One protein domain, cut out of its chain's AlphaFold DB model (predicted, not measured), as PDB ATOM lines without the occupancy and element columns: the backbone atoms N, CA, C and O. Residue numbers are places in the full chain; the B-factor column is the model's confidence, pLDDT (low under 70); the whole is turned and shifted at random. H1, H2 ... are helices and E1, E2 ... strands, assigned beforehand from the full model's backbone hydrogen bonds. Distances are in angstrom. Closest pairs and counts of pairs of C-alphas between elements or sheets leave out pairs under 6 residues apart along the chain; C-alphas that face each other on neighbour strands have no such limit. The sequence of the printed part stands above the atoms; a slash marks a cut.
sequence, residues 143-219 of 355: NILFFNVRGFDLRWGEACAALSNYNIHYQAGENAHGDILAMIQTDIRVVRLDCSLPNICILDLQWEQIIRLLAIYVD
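Overview. This is residues 143 to 219 of the 355 residues of a protein of Rotaria socialis (UniProt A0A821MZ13). Two small three-stranded sheets, E1 E3 E2 and E4 E5 E6, lie face to face as a sandwich, and a loop with the short helix H1 arches away from the first sheet. Residues 153 to 159 of that loop stick out. The printed part has 77 residues, with E1, H1, E2, E3, E4, E5 and E6 along the chain; it is mostly strand, and both sheets are antiparallel. It is compact, with a radius of gyration of the C-alphas of 12.8 A, and flat, spanning 37 by 36 by 17 A.

Arrangement. E1, residues 144 to 149, is the antiparallel neighbour of E3, residues 179 to 185; N 147 and O 181 are 2.8 A apart. H1, residues 157 to 162, is not on either sheet; its backbone has 0 of 2 O i to N i+4 pairs and 2 of 3 O i to N i+3 pairs within hydrogen-bond range. E2, residues 166 to 171, forms a hairpin with E3, with N 169 and O 182 at 2.8 A. E1, H1 and E2 make a split strand-helix-strand unit, two strands running the same way with E3 between them, and its crossover is right-handed. E4, residues 189 to 192, E5, residues 201 to 206, and E6, residues 210 to 215, form a meander, each the antiparallel neighbour of the one before, with N 191 and O 204 at 2.9 A and N 213 and O 203 at 2.7 A. The closest C-alphas of E2 and E5, Gln 171 and Cys 201, are 5.8 A apart.

Along the chain. E1 begins at C-alpha 144 (-21.266, 37.945, 22.280) and spans 15.5 A; E3 spans 19.8 A. E6 spans 16.3 A, ending at C-alpha 215 (-10.658, 35.630, 27.687).

Size, cuts and confidence. The farthest C-alphas, Ala 176 and Glu 208, are 37.2 A apart. The printed part has no cut and no long link. Model pLDDT is under 70 at residues 143 to 162, 174 to 178 and 216 to 219.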
ATOM      1  N   ASN A 143     -23.761  39.372  18.894       63.56
ATOM      2  CA  ASN A 143     -24.174  39.353  20.297       63.56
ATOM      3  C   ASN A 143     -23.343  38.315  21.037       63.56
ATOM      4  O   ASN A 143     -23.701  37.140  21.152       63.56
ATOM      5  N   ILE A 144     -22.179  38.758  21.494       63.62
ATOM      6  CA  ILE A 144     -21.266  37.945  22.280       63.62
ATOM      7  C   ILE A 144     -21.180  38.556  23.667       63.62
ATOM      8  O   ILE A 144     -20.688  39.670  23.846       63.62
ATOM      9  N   LEU A 145     -21.672  37.811  24.650       65.62
ATOM     10  CA  LEU A 145     -21.675  38.218  26.044       65.62
ATOM     11  C   LEU A 145     -20.615  37.407  26.787       65.62
ATOM     12  O   LEU A 145     -20.685  36.181  26.844       65.62
ATOM     13  N   PHE A 146     -19.627  38.092  27.353       63.53
ATOM     14  CA  PHE A 146     -18.606  37.476  28.196       63.53
ATOM     15  C   PHE A 146     -18.764  37.938  29.632       63.53
ATOM     16  O   PHE A 146     -18.810  39.134  29.912       63.53
ATOM     17  N   PHE A 147     -18.777  36.977  30.545       65.06
ATOM     18  CA  PHE A 147     -18.871  37.219  31.969       65.06
ATOM     19  C   PHE A 147     -17.701  36.559  32.685       65.06
ATOM     20  O   PHE A 147     -17.339  35.412  32.408       65.06
ATOM     21  N   ASN A 148     -17.147  37.285  33.652       59.22
ATOM     22  CA  ASN A 148     -16.347  36.689  34.707       59.22
ATOM     23  C   ASN A 148     -17.282  36.394  35.886       59.22
ATOM     24  O   ASN A 148     -17.869  37.316  36.457       59.22
ATOM     25  N   VAL A 149     -17.464  35.119  36.215       62.09
ATOM     26  CA  VAL A 149     -18.439  34.674  37.211       62.09
ATOM     27  C   VAL A 149     -17.727  34.013  38.384       62.09
ATOM     28  O   VAL A 149     -16.981  33.057  38.223       62.09
ATOM     29  N   ARG A 150     -17.927  34.518  39.603       53.66
ATOM     30  CA  ARG A 150     -17.274  33.969  40.799       53.66
ATOM     31  C   ARG A 150     -18.232  33.048  41.542       53.66
ATOM     32  O   ARG A 150     -19.206  33.524  42.108       53.66
ATOM     33  N   GLY A 151     -17.916  31.753  41.594       51.66
ATOM     34  CA  GLY A 151     -18.735  30.781  42.323       51.66
ATOM     35  C   GLY A 151     -20.099  30.604  41.666       51.66
ATOM     36  O   GLY A 151     -21.123  30.919  42.265       51.66
ATOM     37  N   PHE A 152     -20.084  30.143  40.416       46.94
ATOM     38  CA  PHE A 152     -21.277  29.948  39.603       46.94
ATOM     39  C   PHE A 152     -22.250  28.956  40.277       46.94
ATOM     40  O   PHE A 152     -22.044  27.744  40.233       46.94
ATOM     41  N   ASP A 153     -23.290  29.473  40.945       48.72
ATOM     42  CA  ASP A 153     -24.342  28.666  41.573       48.72
ATOM     43  C   ASP A 153     -25.344  28.220  40.491       48.72
ATOM     44  O   ASP A 153     -25.953  29.031  39.789       48.72
ATOM     45  N   LEU A 154     -25.469  26.904  40.320       44.72
ATOM     46  CA  LEU A 154     -26.058  26.178  39.182       44.72
ATOM     47  C   LEU A 154     -27.599  26.268  39.071       44.72
ATOM     48  O   LEU A 154     -28.251  25.332  38.616       44.72
ATOM     49  N   ARG A 155     -28.222  27.396  39.432       49.53
ATOM     50  CA  ARG A 155     -29.678  27.620  39.265       49.53
ATOM     51  C   ARG A 155     -30.056  28.159  37.878       49.53
ATOM     52  O   ARG A 155     -31.019  28.898  37.719       49.53
ATOM     53  N   TRP A 156     -29.316  27.745  36.853       55.88
ATOM     54  CA  TRP A 156     -29.493  28.185  35.467       55.88
ATOM     55  C   TRP A 156     -30.587  27.447  34.695       55.88
ATOM     56  O   TRP A 156     -30.869  27.840  33.574       55.88
ATOM     57  N   GLY A 157     -31.256  26.436  35.258       52.00
ATOM     58  CA  GLY A 157     -32.356  25.752  34.558       52.00
ATOM     59  C   GLY A 157     -33.433  26.715  34.029       52.00
ATOM     60  O   GLY A 157     -33.935  26.533  32.925       52.00
ATOM     61  N   GLU A 158     -33.713  27.785  34.775       49.41
ATOM     62  CA  GLU A 158     -34.682  28.824  34.403       49.41
ATOM     63  C   GLU A 158     -34.094  29.848  33.421       49.41
ATOM     64  O   GLU A 158     -34.761  30.283  32.485       49.41
ATOM     65  N   ALA A 159     -32.816  30.187  33.571       52.12
ATOM     66  CA  ALA A 159     -32.153  31.159  32.712       52.12
ATOM     67  C   ALA A 159     -31.675  30.549  31.372       52.12
ATOM     68  O   ALA A 159     -31.608  31.249  30.369       52.12
ATOM     69  N   CYS A 160     -31.472  29.231  31.287       53.62
ATOM     70  CA  CYS A 160     -31.236  28.507  30.034       53.62
ATOM     71  C   CYS A 160     -32.442  28.570  29.085       53.62
ATOM     72  O   CYS A 160     -32.251  28.587  27.871       53.62
ATOM     73  N   ALA A 161     -33.673  28.638  29.608       56.69
ATOM     74  CA  ALA A 161     -34.859  28.841  28.773       56.69
ATOM     75  C   ALA A 161     -34.846  30.239  28.128       56.69
ATOM     76  O   ALA A 161     -35.097  30.373  26.928       56.69
ATOM     77  N   ALA A 162     -34.455  31.254  28.906       55.34
ATOM     78  CA  ALA A 162     -34.298  32.632  28.446       55.34
ATOM     79  C   ALA A 162     -33.140  32.834  27.459       55.34
ATOM     80  O   ALA A 162     -33.167  33.738  26.627       55.34
ATOM     81  N   LEU A 163     -32.127  31.973  27.537       72.12
ATOM     82  CA  LEU A 163     -30.923  32.021  26.714       72.12
ATOM     83  C   LEU A 163     -30.871  30.939  25.638       72.12
ATOM     84  O   LEU A 163     -29.795  30.598  25.155       72.12
ATOM     85  N   SER A 164     -32.018  30.405  25.232       78.56
ATOM     86  CA  SER A 164     -32.089  29.365  24.197       78.56
ATOM     87  C   SER A 164     -31.455  29.779  22.859       78.56
ATOM     88  O   SER A 164     -31.037  28.920  22.086       78.56
ATOM     89  N   ASN A 165     -31.308  31.084  22.618       82.06
ATOM     90  CA  ASN A 165     -30.628  31.642  21.450       82.06
ATOM     91  C   ASN A 165     -29.103  31.761  21.608       82.06
ATOM     92  O   ASN A 165     -28.464  32.352  20.744       82.06
ATOM     93  N   TYR A 166     -28.506  31.224  22.679       82.00
ATOM     94  CA  TYR A 166     -27.065  31.287  22.925       82.00
ATOM     95  C   TYR A 166     -26.435  29.903  23.137       82.00
ATOM     96  O   TYR A 166     -26.876  29.099  23.954       82.00
ATOM     97  N   ASN A 167     -25.326  29.666  22.443       84.38
ATOM     98  CA  ASN A 167     -24.325  28.666  22.772       84.38
ATOM     99  C   ASN A 167     -23.510  29.146  23.978       84.38
ATOM    100  O   ASN A 167     -22.909  30.222  23.957       84.38
ATOM    101  N   ILE A 168     -23.479  28.334  25.033       83.69
ATOM    102  CA  ILE A 168     -22.799  28.663  26.287       83.69
ATOM    103  C   ILE A 168     -21.480  27.892  26.371       83.69
ATOM    104  O   ILE A 168     -21.458  26.661  26.325       83.69
ATOM    105  N   HIS A 169     -20.375  28.612  26.550       86.69
ATOM    106  CA  HIS A 169     -19.043  28.057  26.754       86.69
ATOM    107  C   HIS A 169     -18.510  28.475  28.121       86.69
ATOM    108  O   HIS A 169     -18.384  29.658  28.422       86.69
ATOM    109  N   TYR A 170     -18.172  27.488  28.946       83.94
ATOM    110  CA  TYR A 170     -17.717  27.708  30.313       83.94
ATOM    111  C   TYR A 170     -16.306  27.160  30.527       83.94
ATOM    112  O   TYR A 170     -16.013  26.009  30.177       83.94
ATOM    113  N   GLN A 171     -15.438  27.967  31.128       84.00
ATOM    114  CA  GLN A 171     -14.133  27.556  31.628       84.00
ATOM    115  C   GLN A 171     -14.069  27.844  33.123       84.00
ATOM    116  O   GLN A 171     -14.054  29.003  33.530       84.00
ATOM    117  N   ALA A 172     -13.962  26.782  33.920       80.44
ATOM    118  CA  ALA A 172     -13.720  26.912  35.348       80.44
ATOM    119  C   ALA A 172     -12.384  27.622  35.607       80.44
ATOM    120  O   ALA A 172     -11.373  27.348  34.939       80.44
ATOM    121  N   GLY A 173     -12.398  28.531  36.574       76.06
ATOM    122  CA  GLY A 173     -11.209  29.180  37.087       76.06
ATOM    123  C   GLY A 173     -10.526  28.359  38.176       76.06
ATOM    124  O   GLY A 173     -11.162  27.592  38.893       76.06
ATOM    125  N   GLU A 174      -9.211  28.517  38.329       68.62
ATOM    126  CA  GLU A 174      -8.456  27.831  39.396       68.62
ATOM    127  C   GLU A 174      -8.490  28.571  40.741       68.62
ATOM    128  O   GLU A 174      -8.037  28.056  41.764       68.62
ATOM    129  N   ASN A 175      -8.975  29.809  40.764       62.50
ATOM    130  CA  ASN A 175      -8.746  30.726  41.870       62.50
ATOM    131  C   ASN A 175      -9.916  31.696  42.082       62.50
ATOM    132  O   ASN A 175     -10.923  31.699  41.380       62.50
ATOM    133  N   ALA A 176      -9.774  32.563  43.087       58.62
ATOM    134  CA  ALA A 176     -10.743  33.601  43.441       58.62
ATOM    135  C   ALA A 176     -11.063  34.605  42.311       58.62
ATOM    136  O   ALA A 176     -11.934  35.454  42.507       58.62
ATOM    137  N   HIS A 177     -10.361  34.522  41.177       55.66
ATOM    138  CA  HIS A 177     -10.460  35.434  40.041       55.66
ATOM    139  C   HIS A 177     -11.621  35.117  39.088       55.66
ATOM    140  O   HIS A 177     -11.833  35.895  38.159       55.66
ATOM    141  N   GLY A 178     -12.383  34.054  39.376       68.12
ATOM    142  CA  GLY A 178     -13.662  33.727  38.750       68.12
ATOM    143  C   GLY A 178     -13.543  32.895  37.473       68.12
ATOM    144  O   GLY A 178     -12.511  32.875  36.808       68.12
ATOM    145  N   ASP A 179     -14.611  32.166  37.181       78.62
ATOM    146  CA  ASP A 179     -14.780  31.359  35.984       78.62
ATOM    147  C   ASP A 179     -15.104  32.252  34.783       78.62
ATOM    148  O   ASP A 179     -15.615  33.364  34.925       78.62
ATOM    149  N   ILE A 180     -14.866  31.744  33.579       78.69
ATOM    150  CA  ILE A 180     -15.251  32.432  32.349       78.69
ATOM    151  C   ILE A 180     -16.507  31.786  31.795       78.69
ATOM    152  O   ILE A 180     -16.531  30.582  31.536       78.69
ATOM    153  N   LEU A 181     -17.516  32.615  31.555       81.56
ATOM    154  CA  LEU A 181     -18.718  32.257  30.824       81.56
ATOM    155  C   LEU A 181     -18.784  33.102  29.552       81.56
ATOM    156  O   LEU A 181     -18.891  34.323  29.621       81.56
ATOM    157  N   ALA A 182     -18.736  32.450  28.400       83.31
ATOM    158  CA  ALA A 182     -18.999  33.069  27.114       83.31
ATOM    159  C   ALA A 182     -20.351  32.588  26.599       83.31
ATOM    160  O   ALA A 182     -20.611  31.386  26.545       83.31
ATOM    161  N   MET A 183     -21.204  33.519  26.206       81.94
ATOM    162  CA  MET A 183     -22.488  33.246  25.586       81.94
ATOM    163  C   MET A 183     -22.468  33.848  24.192       81.94
ATOM    164  O   MET A 183     -22.296  35.055  24.029       81.94
ATOM    165  N   ILE A 184     -22.611  32.994  23.190       82.31
ATOM    166  CA  ILE A 184     -22.502  33.363  21.782       82.31
ATOM    167  C   ILE A 184     -23.790  32.959  21.089       82.31
ATOM    168  O   ILE A 184     -24.258  31.848  21.299       82.31
ATOM    169  N   GLN A 185     -24.371  33.838  20.282       82.62
ATOM    170  CA  GLN A 185     -25.622  33.556  19.581       82.62
ATOM    171  C   GLN A 185     -25.557  32.239  18.771       82.62
ATOM    172  O   GLN A 185     -24.512  31.885  18.219       82.62
ATOM    173  N   THR A 186     -26.645  31.464  18.749       85.75
ATOM    174  CA  THR A 186     -26.672  30.087  18.210       85.75
ATOM    175  C   THR A 186     -26.460  29.985  16.703       85.75
ATOM    176  O   THR A 186     -26.034  28.936  16.220       85.75
ATOM    177  N   ASP A 187     -26.734  31.057  15.965       85.00
ATOM    178  CA  ASP A 187     -26.470  31.191  14.531       85.00
ATOM    179  C   ASP A 187     -24.982  31.395  14.210       85.00
ATOM    180  O   ASP A 187     -24.558  31.181  13.073       85.00
ATOM    181  N   ILE A 188     -24.165  31.724  15.211       82.88
ATOM    182  CA  ILE A 188     -22.715  31.807  15.089       82.88
ATOM    183  C   ILE A 188     -22.131  30.432  15.377       82.88
ATOM    184  O   ILE A 188     -22.251  29.884  16.478       82.88
ATOM    185  N   ARG A 189     -21.438  29.863  14.392       91.31
ATOM    186  CA  ARG A 189     -20.737  28.599  14.595       91.31
ATOM    187  C   ARG A 189     -19.474  28.845  15.416       91.31
ATOM    188  O   ARG A 189     -18.590  29.581  14.995       91.31
ATOM    189  N   VAL A 190     -19.370  28.185  16.564       92.38
ATOM    190  CA  VAL A 190     -18.243  28.336  17.491       92.38
ATOM    191  C   VAL A 190     -17.503  27.016  17.643       92.38
ATOM    192  O   VAL A 190     -18.117  25.966  17.836       92.38
ATOM    193  N   VAL A 191     -16.175  27.070  17.601       94.56
ATOM    194  CA  VAL A 191     -15.303  25.954  17.969       94.56
ATOM    195  C   VAL A 191     -14.495  26.358  19.191       94.56
ATOM    196  O   VAL A 191     -13.688  27.280  19.138       94.56
ATOM    197  N   ARG A 192     -14.694  25.662  20.309       92.94
ATOM    198  CA  ARG A 192     -13.825  25.830  21.474       92.94
ATOM    199  C   ARG A 192     -12.488  25.155  21.202       92.94
ATOM    200  O   ARG A 192     -12.469  23.993  20.801       92.94
ATOM    201  N   LEU A 193     -11.398  25.870  21.449       92.19
ATOM    202  CA  LEU A 193     -10.067  25.280  21.426       92.19
ATOM    203  C   LEU A 193      -9.703  24.774  22.814       92.19
ATOM    204  O   LEU A 193      -9.911  25.463  23.816       92.19
ATOM    205  N   ASP A 194      -9.144  23.570  22.852       87.56
ATOM    206  CA  ASP A 194      -8.656  22.985  24.089       87.56
ATOM    207  C   ASP A 194      -7.481  23.810  24.611       87.56
ATOM    208  O   ASP A 194      -6.464  23.999  23.942       87.56
ATOM    209  N   CYS A 195      -7.631  24.303  25.836       83.38
ATOM    210  CA  CYS A 195      -6.580  24.991  26.556       83.38
ATOM    211  C   CYS A 195      -6.488  24.387  27.952       83.38
ATOM    212  O   CYS A 195      -7.470  24.347  28.690       83.38
ATOM    213  N   SER A 196      -5.302  23.904  28.311       81.00
ATOM    214  CA  SER A 196      -5.041  23.372  29.649       81.00
ATOM    215  C   SER A 196      -4.797  24.470  30.682       81.00
ATOM    216  O   SER A 196      -4.631  24.165  31.857       81.00
ATOM    217  N   LEU A 197      -4.700  25.729  30.249       77.81
ATOM    218  CA  LEU A 197      -4.437  26.836  31.149       77.81
ATOM    219  C   LEU A 197      -5.730  27.254  31.864       77.81
ATOM    220  O   LEU A 197      -6.787  27.368  31.238       77.81
ATOM    221  N   PRO A 198      -5.665  27.508  33.173       70.69
ATOM    222  CA  PRO A 198      -6.825  27.927  33.942       70.69
ATOM    223  C   PRO A 198      -7.231  29.355  33.626       70.69
ATOM    224  O   PRO A 198      -6.390  30.189  33.289       70.69
ATOM    225  N   ASN A 199      -8.514  29.673  33.818       74.94
ATOM    226  CA  ASN A 199      -9.050  31.000  33.505       74.94
ATOM    227  C   ASN A 199      -8.763  31.417  32.052       74.94
ATOM    228  O   ASN A 199      -8.526  32.597  31.790       74.94
ATOM    229  N   ILE A 200      -8.731  30.448  31.132       82.31
ATOM    230  CA  ILE A 200      -8.545  30.690  29.708       82.31
ATOM    231  C   ILE A 200      -9.673  30.052  28.914       82.31
ATOM    232  O   ILE A 200      -9.775  28.832  28.816       82.31
ATOM    233  N   CYS A 201     -10.502  30.894  28.301       87.25
ATOM    234  CA  CYS A 201     -11.471  30.452  27.309       87.25
ATOM    235  C   CYS A 201     -11.037  30.930  25.924       87.25
ATOM    236  O   CYS A 201     -10.812  32.127  25.728       87.25
ATOM    237  N   ILE A 202     -10.910  29.983  24.989       90.06
ATOM    238  CA  ILE A 202     -10.522  30.245  23.603       90.06
ATOM    239  C   ILE A 202     -11.610  29.722  22.676       90.06
ATOM    240  O   ILE A 202     -11.922  28.528  22.700       90.06
ATOM    241  N   LEU A 203     -12.181  30.614  21.869       92.06
ATOM    242  CA  LEU A 203     -13.309  30.308  20.993       92.06
ATOM    243  C   LEU A 203     -13.023  30.818  19.581       92.06
ATOM    244  O   LEU A 203     -12.855  32.014  19.380       92.06
ATOM    245  N   ASP A 204     -13.003  29.922  18.604       92.94
ATOM    246  CA  ASP A 204     -12.937  30.264  17.186       92.94
ATOM    247  C   ASP A 204     -14.363  30.456  16.660       92.94
ATOM    248  O   ASP A 204     -15.126  29.498  16.509       92.94
ATOM    249  N   LEU A 205     -14.725  31.709  16.391       90.31
ATOM    250  CA  LEU A 205     -15.965  32.085  15.725       90.31
ATOM    251  C   LEU A 205     -15.803  31.864  14.223       90.31
ATOM    252  O   LEU A 205     -14.947  32.480  13.589       90.31
ATOM    253  N   GLN A 206     -16.625  31.000  13.647       89.62
ATOM    254  CA  GLN A 206     -16.655  30.755  12.213       89.62
ATOM    255  C   GLN A 206     -17.671  31.692  11.561       89.62
ATOM    256  O   GLN A 206     -18.864  31.390  11.518       89.62
ATOM    257  N   TRP A 207     -17.177  32.825  11.069       80.81
ATOM    258  CA  TRP A 207     -17.920  33.752  10.217       80.81
ATOM    259  C   TRP A 207     -17.384  33.649   8.772       80.81
ATOM    260  O   TRP A 207     -16.934  32.585   8.346       80.81
ATOM    261  N   GLU A 208     -17.383  34.749   8.021       79.00
ATOM    262  CA  GLU A 208     -16.643  34.901   6.755       79.00
ATOM    263  C   GLU A 208     -15.137  34.633   6.924       79.00
ATOM    264  O   GLU A 208     -14.496  34.056   6.047       79.00
ATOM    265  N   GLN A 209     -14.583  35.013   8.079       81.38
ATOM    266  CA  GLN A 209     -13.237  34.669   8.529       81.38
ATOM    267  C   GLN A 209     -13.306  34.105   9.951       81.38
ATOM    268  O   GLN A 209     -14.263  34.357  10.688       81.38
ATOM    269  N   ILE A 210     -12.294  33.326  10.341       83.69
ATOM    270  CA  ILE A 210     -12.208  32.810  11.709       83.69
ATOM    271  C   ILE A 210     -11.734  33.937  12.620       83.69
ATOM    272  O   ILE A 210     -10.600  34.392  12.482       83.69
ATOM    273  N   ILE A 211     -12.581  34.343  13.566       82.06
ATOM    274  CA  ILE A 211     -12.229  35.303  14.617       82.06
ATOM    275  C   ILE A 211     -12.024  34.533  15.918       82.06
ATOM    276  O   ILE A 211     -12.942  33.884  16.416       82.06
ATOM    277  N   ARG A 212     -10.825  34.608  16.491       85.06
ATOM    278  CA  ARG A 212     -10.479  33.925  17.738       85.06
ATOM    279  C   ARG A 212     -10.706  34.816  18.948       85.06
ATOM    280  O   ARG A 212     -10.010  35.807  19.133       85.06
ATOM    281  N   LEU A 213     -11.618  34.425  19.819       81.62
ATOM    282  CA  LEU A 213     -11.856  35.068  21.101       81.62
ATOM    283  C   LEU A 213     -10.961  34.480  22.184       81.62
ATOM    284  O   LEU A 213     -10.865  33.260  22.310       81.62
ATOM    285  N   LEU A 214     -10.344  35.350  22.979       80.19
ATOM    286  CA  LEU A 214      -9.415  34.998  24.054       80.19
ATOM    287  C   LEU A 214      -9.819  35.729  25.349       80.19
ATOM    288  O   LEU A 214      -9.649  36.941  25.432       80.19
ATOM    289  N   ALA A 215     -10.315  35.031  26.377       72.69
ATOM    290  CA  ALA A 215     -10.658  35.630  27.687       72.69
ATOM    291  C   ALA A 215      -9.745  35.130  28.831       72.69
ATOM    292  O   ALA A 215      -9.845  33.952  29.159       72.69
ATOM    293  N   ILE A 216      -8.758  35.923  29.327       66.06
ATOM    294  CA  ILE A 216      -7.494  35.352  29.902       66.06
ATOM    295  C   ILE A 216      -6.720  36.217  30.949       66.06
ATOM    296  O   ILE A 216      -7.004  37.400  31.089       66.06
ATOM    297  N   TYR A 217      -5.770  35.623  31.724       58.59
ATOM    298  CA  TYR A 217      -4.790  36.249  32.664       58.59
ATOM    299  C   TYR A 217      -3.266  36.015  32.383       58.59
ATOM    300  O   TYR A 217      -2.444  36.501  33.153       58.59
ATOM    301  N   VAL A 218      -2.838  35.251  31.365       66.31
ATOM    302  CA  VAL A 218      -1.416  34.857  31.137       66.31
ATOM    303  C   VAL A 218      -1.004  34.927  29.654       66.31
ATOM    304  O   VAL A 218      -1.841  35.268  28.831       66.31
ATOM    305  N   ASP A 219       0.264  34.635  29.320       69.56
ATOM    306  CA  ASP A 219       0.846  34.661  27.959       69.56
ATOM    307  C   ASP A 219       0.040  33.834  26.937       69.56
ATOM    308  O   ASP A 219      -0.184  32.634  27.119       69.56
TER     309      ASP A 219